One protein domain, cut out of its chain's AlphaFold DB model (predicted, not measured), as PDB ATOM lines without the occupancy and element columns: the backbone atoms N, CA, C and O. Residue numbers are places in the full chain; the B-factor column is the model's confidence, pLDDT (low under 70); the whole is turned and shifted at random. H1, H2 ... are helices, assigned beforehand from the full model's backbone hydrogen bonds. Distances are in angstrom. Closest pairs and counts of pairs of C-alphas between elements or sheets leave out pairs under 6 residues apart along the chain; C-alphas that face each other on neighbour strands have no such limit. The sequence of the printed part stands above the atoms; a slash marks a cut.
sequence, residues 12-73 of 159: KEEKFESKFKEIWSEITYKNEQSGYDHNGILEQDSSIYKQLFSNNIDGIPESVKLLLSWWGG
ATOM      1  N   LYS A  12     174.136 189.014 185.289       85.25
ATOM      2  CA  LYS A  12     173.511 187.806 184.713       85.25
ATOM      3  C   LYS A  12     172.145 188.141 184.117       85.25
ATOM      4  O   LYS A  12     171.438 188.918 184.741       85.25
ATOM      5  N   GLU A  13     171.774 187.526 182.994       79.25
ATOM      6  CA  GLU A  13     170.574 187.835 182.187       79.25
ATOM      7  C   GLU A  13     169.329 188.213 183.011       79.25
ATOM      8  O   GLU A  13     168.848 189.336 182.902       79.25
ATOM      9  N   GLU A  14     168.891 187.357 183.939       79.81
ATOM     10  CA  GLU A  14     167.726 187.624 184.802       79.81
ATOM     11  C   GLU A  14     167.883 188.889 185.672       79.81
ATOM     12  O   GLU A  14     166.956 189.683 185.840       79.81
ATOM     13  N   LYS A  15     169.081 189.102 186.231       85.25
ATOM     14  CA  LYS A  15     169.400 190.286 187.044       85.25
ATOM     15  C   LYS A  15     169.592 191.526 186.179       85.25
ATOM     16  O   LYS A  15     169.248 192.616 186.621       85.25
ATOM     17  N   PHE A  16     170.144 191.364 184.980       87.19
ATOM     18  CA  PHE A  16     170.336 192.442 184.023       87.19
ATOM     19  C   PHE A  16     168.994 192.990 183.573       87.19
ATOM     20  O   PHE A  16     168.785 194.188 183.684       87.19
ATOM     21  N   GLU A  17     168.069 192.133 183.141       85.81
ATOM     22  CA  GLU A  17     166.766 192.572 182.646       85.81
ATOM     23  C   GLU A  17     165.985 193.316 183.733       85.81
ATOM     24  O   GLU A  17     165.519 194.434 183.510       85.81
ATOM     25  N   SER A  18     165.909 192.752 184.944       88.06
ATOM     26  CA  SER A  18     165.249 193.421 186.070       88.06
ATOM     27  C   SER A  18     165.892 194.771 186.382       88.06
ATOM     28  O   SER A  18     165.183 195.751 186.612       88.06
ATOM     29  N   LYS A  19     167.229 194.837 186.391       89.12
ATOM     30  CA  LYS A  19     167.943 196.065 186.735       89.12
ATOM     31  C   LYS A  19     167.868 197.112 185.626       89.12
ATOM     32  O   LYS A  19     167.757 198.299 185.909       89.12
ATOM     33  N   PHE A  20     167.871 196.674 184.373       86.88
ATOM     34  CA  PHE A  20     167.684 197.519 183.205       86.88
ATOM     35  C   PHE A  20     166.302 198.165 183.211       86.88
ATOM     36  O   PHE A  20     166.214 199.371 183.023       86.88
ATOM     37  N   LYS A  21     165.238 197.409 183.508       85.88
ATOM     38  CA  LYS A  21     163.875 197.957 183.624       85.88
ATOM     39  C   LYS A  21     163.763 199.015 184.727       85.88
ATOM     40  O   LYS A  21     163.135 200.049 184.514       85.88
ATOM     41  N   GLU A  22     164.399 198.782 185.876       87.31
ATOM     42  CA  GLU A  22     164.463 199.749 186.983       87.31
ATOM     43  C   GLU A  22     165.156 201.050 186.549       87.31
ATOM     44  O   GLU A  22     164.575 202.132 186.647       87.31
ATOM     45  N   ILE A  23     166.365 200.929 185.991       86.00
ATOM     46  CA  ILE A  23     167.155 202.056 185.480       86.00
ATOM     47  C   ILE A  23     166.388 202.811 184.394       86.00
ATOM     48  O   ILE A  23     166.317 204.036 184.416       86.00
ATOM     49  N   TRP A  24     165.786 202.090 183.451       83.50
ATOM     50  CA  TRP A  24     165.018 202.671 182.358       83.50
ATOM     51  C   TRP A  24     163.851 203.515 182.861       83.50
ATOM     52  O   TRP A  24     163.646 204.633 182.384       83.50
ATOM     53  N   SER A  25     163.104 203.001 183.841       81.19
ATOM     54  CA  SER A  25     161.998 203.727 184.462       81.19
ATOM     55  C   SER A  25     162.485 204.996 185.160       81.19
ATOM     56  O   SER A  25     161.871 206.052 185.001       81.19
ATOM     57  N   GLU A  26     163.594 204.918 185.902       83.19
ATOM     58  CA  GLU A  26     164.182 206.072 186.589       83.19
ATOM     59  C   GLU A  26     164.631 207.152 185.593       83.19
ATOM     60  O   GLU A  26     164.292 208.328 185.746       83.19
ATOM     61  N   ILE A  27     165.354 206.750 184.545       79.62
ATOM     62  CA  ILE A  27     165.882 207.654 183.519       79.62
ATOM     63  C   ILE A  27     164.745 208.285 182.719       79.62
ATOM     64  O   ILE A  27     164.751 209.493 182.497       79.62
ATOM     65  N   THR A  28     163.746 207.499 182.315       77.19
ATOM     66  CA  THR A  28     162.572 208.005 181.590       77.19
ATOM     67  C   THR A  28     161.848 209.071 182.407       77.19
ATOM     68  O   THR A  28     161.606 210.170 181.909       77.19
ATOM     69  N   TYR A  29     161.563 208.779 183.680       79.19
ATOM     70  CA  TYR A  29     160.878 209.712 184.572       79.19
ATOM     71  C   TYR A  29     161.683 211.001 184.777       79.19
ATOM     72  O   TYR A  29     161.174 212.107 184.604       79.19
ATOM     73  N   LYS A  30     162.980 210.887 185.076       77.56
ATOM     74  CA  LYS A  30     163.858 212.056 185.213       77.56
ATOM     75  C   LYS A  30     163.948 212.866 183.903       77.56
ATOM     76  O   LYS A  30     164.026 214.094 183.957       77.56
ATOM     77  N   ASN A  31     163.917 212.226 182.730       75.44
ATOM     78  CA  ASN A  31     163.983 212.895 181.420       75.44
ATOM     79  C   ASN A  31     162.699 213.634 181.040       75.44
ATOM     80  O   ASN A  31     162.758 214.614 180.289       75.44
ATOM     81  N   GLU A  32     161.561 213.185 181.561       74.62
ATOM     82  CA  GLU A  32     160.296 213.911 181.490       74.62
ATOM     83  C   GLU A  32     160.365 215.198 182.330       74.62
ATOM     84  O   GLU A  32     160.055 216.279 181.830       74.62
ATOM     85  N   GLN A  33     160.840 215.106 183.578       75.06
ATOM     86  CA  GLN A  33     160.835 216.229 184.529       75.06
ATOM     87  C   GLN A  33     161.899 217.298 184.249       75.06
ATOM     88  O   GLN A  33     161.688 218.484 184.493       75.06
ATOM     89  N   SER A  34     163.070 216.887 183.765       69.94
ATOM     90  CA  SER A  34     164.251 217.755 183.691       69.94
ATOM     91  C   SER A  34     164.259 218.746 182.526       69.94
ATOM     92  O   SER A  34     165.040 219.695 182.540       69.94
ATOM     93  N   GLY A  35     163.416 218.548 181.508       60.59
ATOM     94  CA  GLY A  35     163.349 219.446 180.354       60.59
ATOM     95  C   GLY A  35     164.632 219.519 179.515       60.59
ATOM     96  O   GLY A  35     164.763 220.453 178.731       60.59
ATOM     97  N   TYR A  36     165.571 218.571 179.654       62.41
ATOM     98  CA  TYR A  36     166.803 218.564 178.858       62.41
ATOM     99  C   TYR A  36     166.497 218.437 177.360       62.41
ATOM    100  O   TYR A  36     165.711 217.570 176.961       62.41
ATOM    101  N   ASP A  37     167.144 219.276 176.549       54.75
ATOM    102  CA  ASP A  37     166.941 219.325 175.096       54.75
ATOM    103  C   ASP A  37     167.574 218.121 174.389       54.75
ATOM    104  O   ASP A  37     166.963 217.541 173.494       54.75
ATOM    105  N   HIS A  38     168.755 217.669 174.830       55.34
ATOM    106  CA  HIS A  38     169.497 216.588 174.175       55.34
ATOM    107  C   HIS A  38     170.247 215.726 175.199       55.34
ATOM    108  O   HIS A  38     170.836 216.254 176.137       55.34
ATOM    109  N   ASN A  39     170.224 214.397 175.022       58.88
ATOM    110  CA  ASN A  39     170.978 213.416 175.825       58.88
ATOM    111  C   ASN A  39     170.738 213.463 177.342       58.88
ATOM    112  O   ASN A  39     171.600 213.034 178.114       58.88
ATOM    113  N   GLY A  40     169.579 213.978 177.764       58.03
ATOM    114  CA  GLY A  40     169.202 214.104 179.168       58.03
ATOM    115  C   GLY A  40     169.544 212.845 179.968       58.03
ATOM    116  O   GLY A  40     169.248 211.721 179.546       58.03
ATOM    117  N   ILE A  41     170.235 213.064 181.092       55.88
ATOM    118  CA  ILE A  41     170.758 212.078 182.057       55.88
ATOM    119  C   ILE A  41     171.970 211.265 181.582       55.88
ATOM    120  O   ILE A  41     172.844 211.004 182.407       55.88
ATOM    121  N   LEU A  42     172.115 210.929 180.292       59.31
ATOM    122  CA  LEU A  42     173.305 210.213 179.788       59.31
ATOM    123  C   LEU A  42     174.610 210.964 180.098       59.31
ATOM    124  O   LEU A  42     175.612 210.338 180.437       59.31
ATOM    125  N   GLU A  43     174.586 212.296 180.021       57.81
ATOM    126  CA  GLU A  43     175.751 213.138 180.308       57.81
ATOM    127  C   GLU A  43     176.063 213.269 181.808       57.81
ATOM    128  O   GLU A  43     177.229 213.342 182.195       57.81
ATOM    129  N   GLN A  44     175.040 213.268 182.664       60.97
ATOM    130  CA  GLN A  44     175.176 213.652 184.076       60.97
ATOM    131  C   GLN A  44     175.228 212.446 185.027       60.97
ATOM    132  O   GLN A  44     175.942 212.489 186.026       60.97
ATOM    133  N   ASP A  45     174.573 211.337 184.679       67.81
ATOM    134  CA  ASP A  45     174.375 210.177 185.558       67.81
ATOM    135  C   ASP A  45     174.989 208.893 184.964       67.81
ATOM    136  O   ASP A  45     174.394 207.814 184.963       67.81
ATOM    137  N   SER A  46     176.244 208.957 184.501       69.25
ATOM    138  CA  SER A  46     176.995 207.749 184.091       69.25
ATOM    139  C   SER A  46     177.083 206.679 185.199       69.25
ATOM    140  O   SER A  46     177.289 205.497 184.920       69.25
ATOM    141  N   SER A  47     176.893 207.079 186.462       74.69
ATOM    142  CA  SER A  47     176.808 206.208 187.638       74.69
ATOM    143  C   SER A  47     175.592 205.280 187.622       74.69
ATOM    144  O   SER A  47     175.692 204.166 188.134       74.69
ATOM    145  N   ILE A  48     174.474 205.687 187.012       78.31
ATOM    146  CA  ILE A  48     173.267 204.860 186.923       78.31
ATOM    147  C   ILE A  48     173.540 203.622 186.070       78.31
ATOM    148  O   ILE A  48     173.241 202.506 186.488       78.31
ATOM    149  N   TYR A  49     174.212 203.785 184.931       77.38
ATOM    150  CA  TYR A  49     174.535 202.667 184.042       77.38
ATOM    151  C   TYR A  49     175.549 201.688 184.637       77.38
ATOM    152  O   TYR A  49     175.531 200.510 184.287       77.38
ATOM    153  N   LYS A  50     176.383 202.120 185.595       79.88
ATOM    154  CA  LYS A  50     177.284 201.207 186.324       79.88
ATOM    155  C   LYS A  50     176.524 200.122 187.082       79.88
ATOM    156  O   LYS A  50     177.073 199.051 187.312       79.88
ATOM    157  N   GLN A  51     175.263 200.366 187.435       85.38
ATOM    158  CA  GLN A  51     174.431 199.389 188.131       85.38
ATOM    159  C   GLN A  51     174.078 198.166 187.262       85.38
ATOM    160  O   GLN A  51     173.661 197.150 187.809       85.38
ATOM    161  N   LEU A  52     174.272 198.228 185.936       85.12
ATOM    162  CA  LEU A  52     174.101 197.087 185.021       85.12
ATOM    163  C   LEU A  52     175.243 196.069 185.090       85.12
ATOM    164  O   LEU A  52     175.219 195.060 184.380       85.12
ATOM    165  N   PHE A  53     176.237 196.316 185.940       84.75
ATOM    166  CA  PHE A  53     177.450 195.530 186.011       84.75
ATOM    167  C   PHE A  53     177.711 195.037 187.440       84.75
ATOM    168  O   PHE A  53     177.520 195.756 188.418       84.75
ATOM    169  N   SER A  54     178.138 193.780 187.575       79.31
ATOM    170  CA  SER A  54     178.452 193.139 188.855       79.31
ATOM    171  C   SER A  54     179.780 193.604 189.454       79.31
ATOM    172  O   SER A  54     179.983 193.460 190.656       79.31
ATOM    173  N   ASN A  55     180.677 194.136 188.622       75.06
ATOM    174  CA  ASN A  55     181.996 194.619 189.013       75.06
ATOM    175  C   ASN A  55     182.168 196.072 188.561       75.06
ATOM    176  O   ASN A  55     181.578 196.492 187.565       75.06
ATOM    177  N   ASN A  56     183.034 196.819 189.249       65.00
ATOM    178  CA  ASN A  56     183.520 198.095 188.733       65.00
ATOM    179  C   ASN A  56     184.350 197.790 187.478       65.00
ATOM    180  O   ASN A  56     185.455 197.263 187.581       65.00
ATOM    181  N   ILE A  57     183.778 198.029 186.300       66.56
ATOM    182  CA  ILE A  57     184.494 197.857 185.037       66.56
ATOM    183  C   ILE A  57     185.154 199.177 184.702       66.56
ATOM    184  O   ILE A  57     184.490 200.192 184.462       66.56
ATOM    185  N   ASP A  58     186.476 199.126 184.679       64.56
ATOM    186  CA  ASP A  58     187.299 200.193 184.147       64.56
ATOM    187  C   ASP A  58     186.925 200.406 182.671       64.56
ATOM    188  O   ASP A  58     186.839 199.451 181.897       64.56
ATOM    189  N   GLY A  59     186.641 201.651 182.278       65.25
ATOM    190  CA  GLY A  59     186.290 201.991 180.898       65.25
ATOM    191  C   GLY A  59     184.809 202.269 180.624       65.25
ATOM    192  O   GLY A  59     184.503 202.789 179.551       65.25
ATOM    193  N   ILE A  60     183.872 201.992 181.546       67.81
ATOM    194  CA  ILE A  60     182.469 202.441 181.383       67.81
ATOM    195  C   ILE A  60     182.387 203.975 181.323       67.81
ATOM    196  O   ILE A  60     181.779 204.489 180.381       67.81
ATOM    197  N   PRO A  61     182.996 204.732 182.262       68.62
ATOM    198  CA  PRO A  61     182.985 206.191 182.188       68.62
ATOM    199  C   PRO A  61     183.596 206.708 180.884       68.62
ATOM    200  O   PRO A  61     183.086 207.657 180.299       68.62
ATOM    201  N   GLU A  62     184.669 206.078 180.412       69.06
ATOM    202  CA  GLU A  62     185.365 206.428 179.177       69.06
ATOM    203  C   GLU A  62     184.506 206.127 177.948       69.06
ATOM    204  O   GLU A  62     184.409 206.973 177.070       69.06
ATOM    205  N   SER A  63     183.825 204.981 177.909       71.38
ATOM    206  CA  SER A  63     182.931 204.593 176.810       71.38
ATOM    207  C   SER A  63     181.713 205.512 176.727       71.38
ATOM    208  O   SER A  63     181.356 205.964 175.641       71.38
ATOM    209  N   VAL A  64     181.118 205.856 177.876       70.50
ATOM    210  CA  VAL A  64     180.021 206.833 177.958       70.50
ATOM    211  C   VAL A  64     180.499 208.207 177.486       70.50
ATOM    212  O   VAL A  64     179.849 208.822 176.645       70.50
ATOM    213  N   LYS A  65     181.670 208.670 177.941       70.31
ATOM    214  CA  LYS A  65     182.273 209.927 177.464       70.31
ATOM    215  C   LYS A  65     182.553 209.906 175.963       70.31
ATOM    216  O   LYS A  65     182.316 210.914 175.303       70.31
ATOM    217  N   LEU A  66     183.041 208.791 175.417       73.12
ATOM    218  CA  LEU A  66     183.334 208.654 173.989       73.12
ATOM    219  C   LEU A  66     182.052 208.735 173.157       73.12
ATOM    220  O   LEU A  66     182.008 209.466 172.171       73.12
ATOM    221  N   LEU A  67     181.001 208.032 173.591       75.44
ATOM    222  CA  LEU A  67     179.685 208.074 172.962       75.44
ATOM    223  C   LEU A  67     179.107 209.490 172.992       75.44
ATOM    224  O   LEU A  67     178.689 209.997 171.955       75.44
ATOM    225  N   LEU A  68     179.131 210.151 174.151       72.56
ATOM    226  CA  LEU A  68     178.656 211.529 174.304       72.56
ATOM    227  C   LEU A  68     179.464 212.514 173.453       72.56
ATOM    228  O   LEU A  68     178.888 213.404 172.831       72.56
ATOM    229  N   SER A  69     180.787 212.341 173.385       72.88
ATOM    230  CA  SER A  69     181.673 213.175 172.570       72.88
ATOM    231  C   SER A  69     181.421 212.986 171.073       72.88
ATOM    232  O   SER A  69     181.381 213.970 170.336       72.88
ATOM    233  N   TRP A  70     181.195 211.749 170.623       80.00
ATOM    234  CA  TRP A  70     180.809 211.464 169.243       80.00
ATOM    235  C   TRP A  70     179.429 212.046 168.916       80.00
ATOM    236  O   TRP A  70     179.281 212.749 167.915       80.00
ATOM    237  N   TRP A  71     178.447 211.809 169.789       73.50
ATOM    238  CA  TRP A  71     177.061 212.235 169.605       73.50
ATOM    239  C   TRP A  71     176.917 213.759 169.601       73.50
ATOM    240  O   TRP A  71     176.238 214.321 168.747       73.50
ATOM    241  N   GLY A  72     177.573 214.447 170.540       71.12
ATOM    242  CA  GLY A  72     177.613 215.911 170.599       71.12
ATOM    243  C   GLY A  72     178.544 216.547 169.562       71.12
ATOM    244  O   GLY A  72     178.481 217.759 169.329       71.12
ATOM    245  N   GLY A  73     179.407 215.745 168.937       74.19
ATOM    246  CA  GLY A  73     180.334 216.166 167.898       74.19
ATOM    247  C   GLY A  73     179.656 216.419 166.551       74.19
ATOM    248  O   GLY A  73     178.497 216.085 166.318       74.19
TER     249      GLY A  73
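Overview. This is residues 12 to 73 of the 159 residues of an uncharacterized protein of Bacillus sp. ZZV12-4809 (UniProt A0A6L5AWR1). A flat, loosely stacked S of chain: the long helix H1 makes one side, the printed part folds back through a long loop into the short helix H2 in the middle, then folds back again into H3 on the other side. The contacts between the three helices are few. The printed part has 62 residues with three named helices, in the order H1, H2, H3, and no named strand; its class is all helix, with 39 residues in the helices. It is only just compact, close to loose, with a radius of gyration of the C-alphas of 12.5 A, and it spans 33 by 26 by 14 A.

Arrangement. H1, residues 13 to 33, touches no helix. It is close to but not clearly touching H2, residues 46 to 50; their closest C-alphas, those of Ile 23 and Ile 48, are 6.9 A apart. H2 only just touches H3, residues 60 to 72, with 3 pairs of C-alphas within 8 A; the closest are those of Ser 46 and Pro 61, 6.5 A apart. H3 touches H2 with residues 60 to 64 alone. H1 and H3 are apart. In H1 and H3 every O i to N i+4 pair is within hydrogen-bond range; in H2 0 of 1 is, beside 1 of 2 O i to N i+3 pairs.

Along the chain. H1 begins at C-alpha 13, (170.574, 187.835, 182.187), and runs 30.1 A to C-alpha 33, (160.835, 216.229, 184.529). H2 has five residues, Ser 46 to Lys 50. H3 runs 17.9 A from Ile 60 to C-alpha 72, at (177.613, 215.911, 170.599).

Size, cuts and confidence. The two C-alphas farthest apart, those of Glu 14 and Gly 73, are 35.5 A apart. The printed part has no cut. The link from H1 to H2, residues 34 to 45, is long; that from H2 to H3 is short. The mean pLDDT of the printed part is 74.1, and it is under 70 in residues 34 to 46 and 56 to 62 of this model.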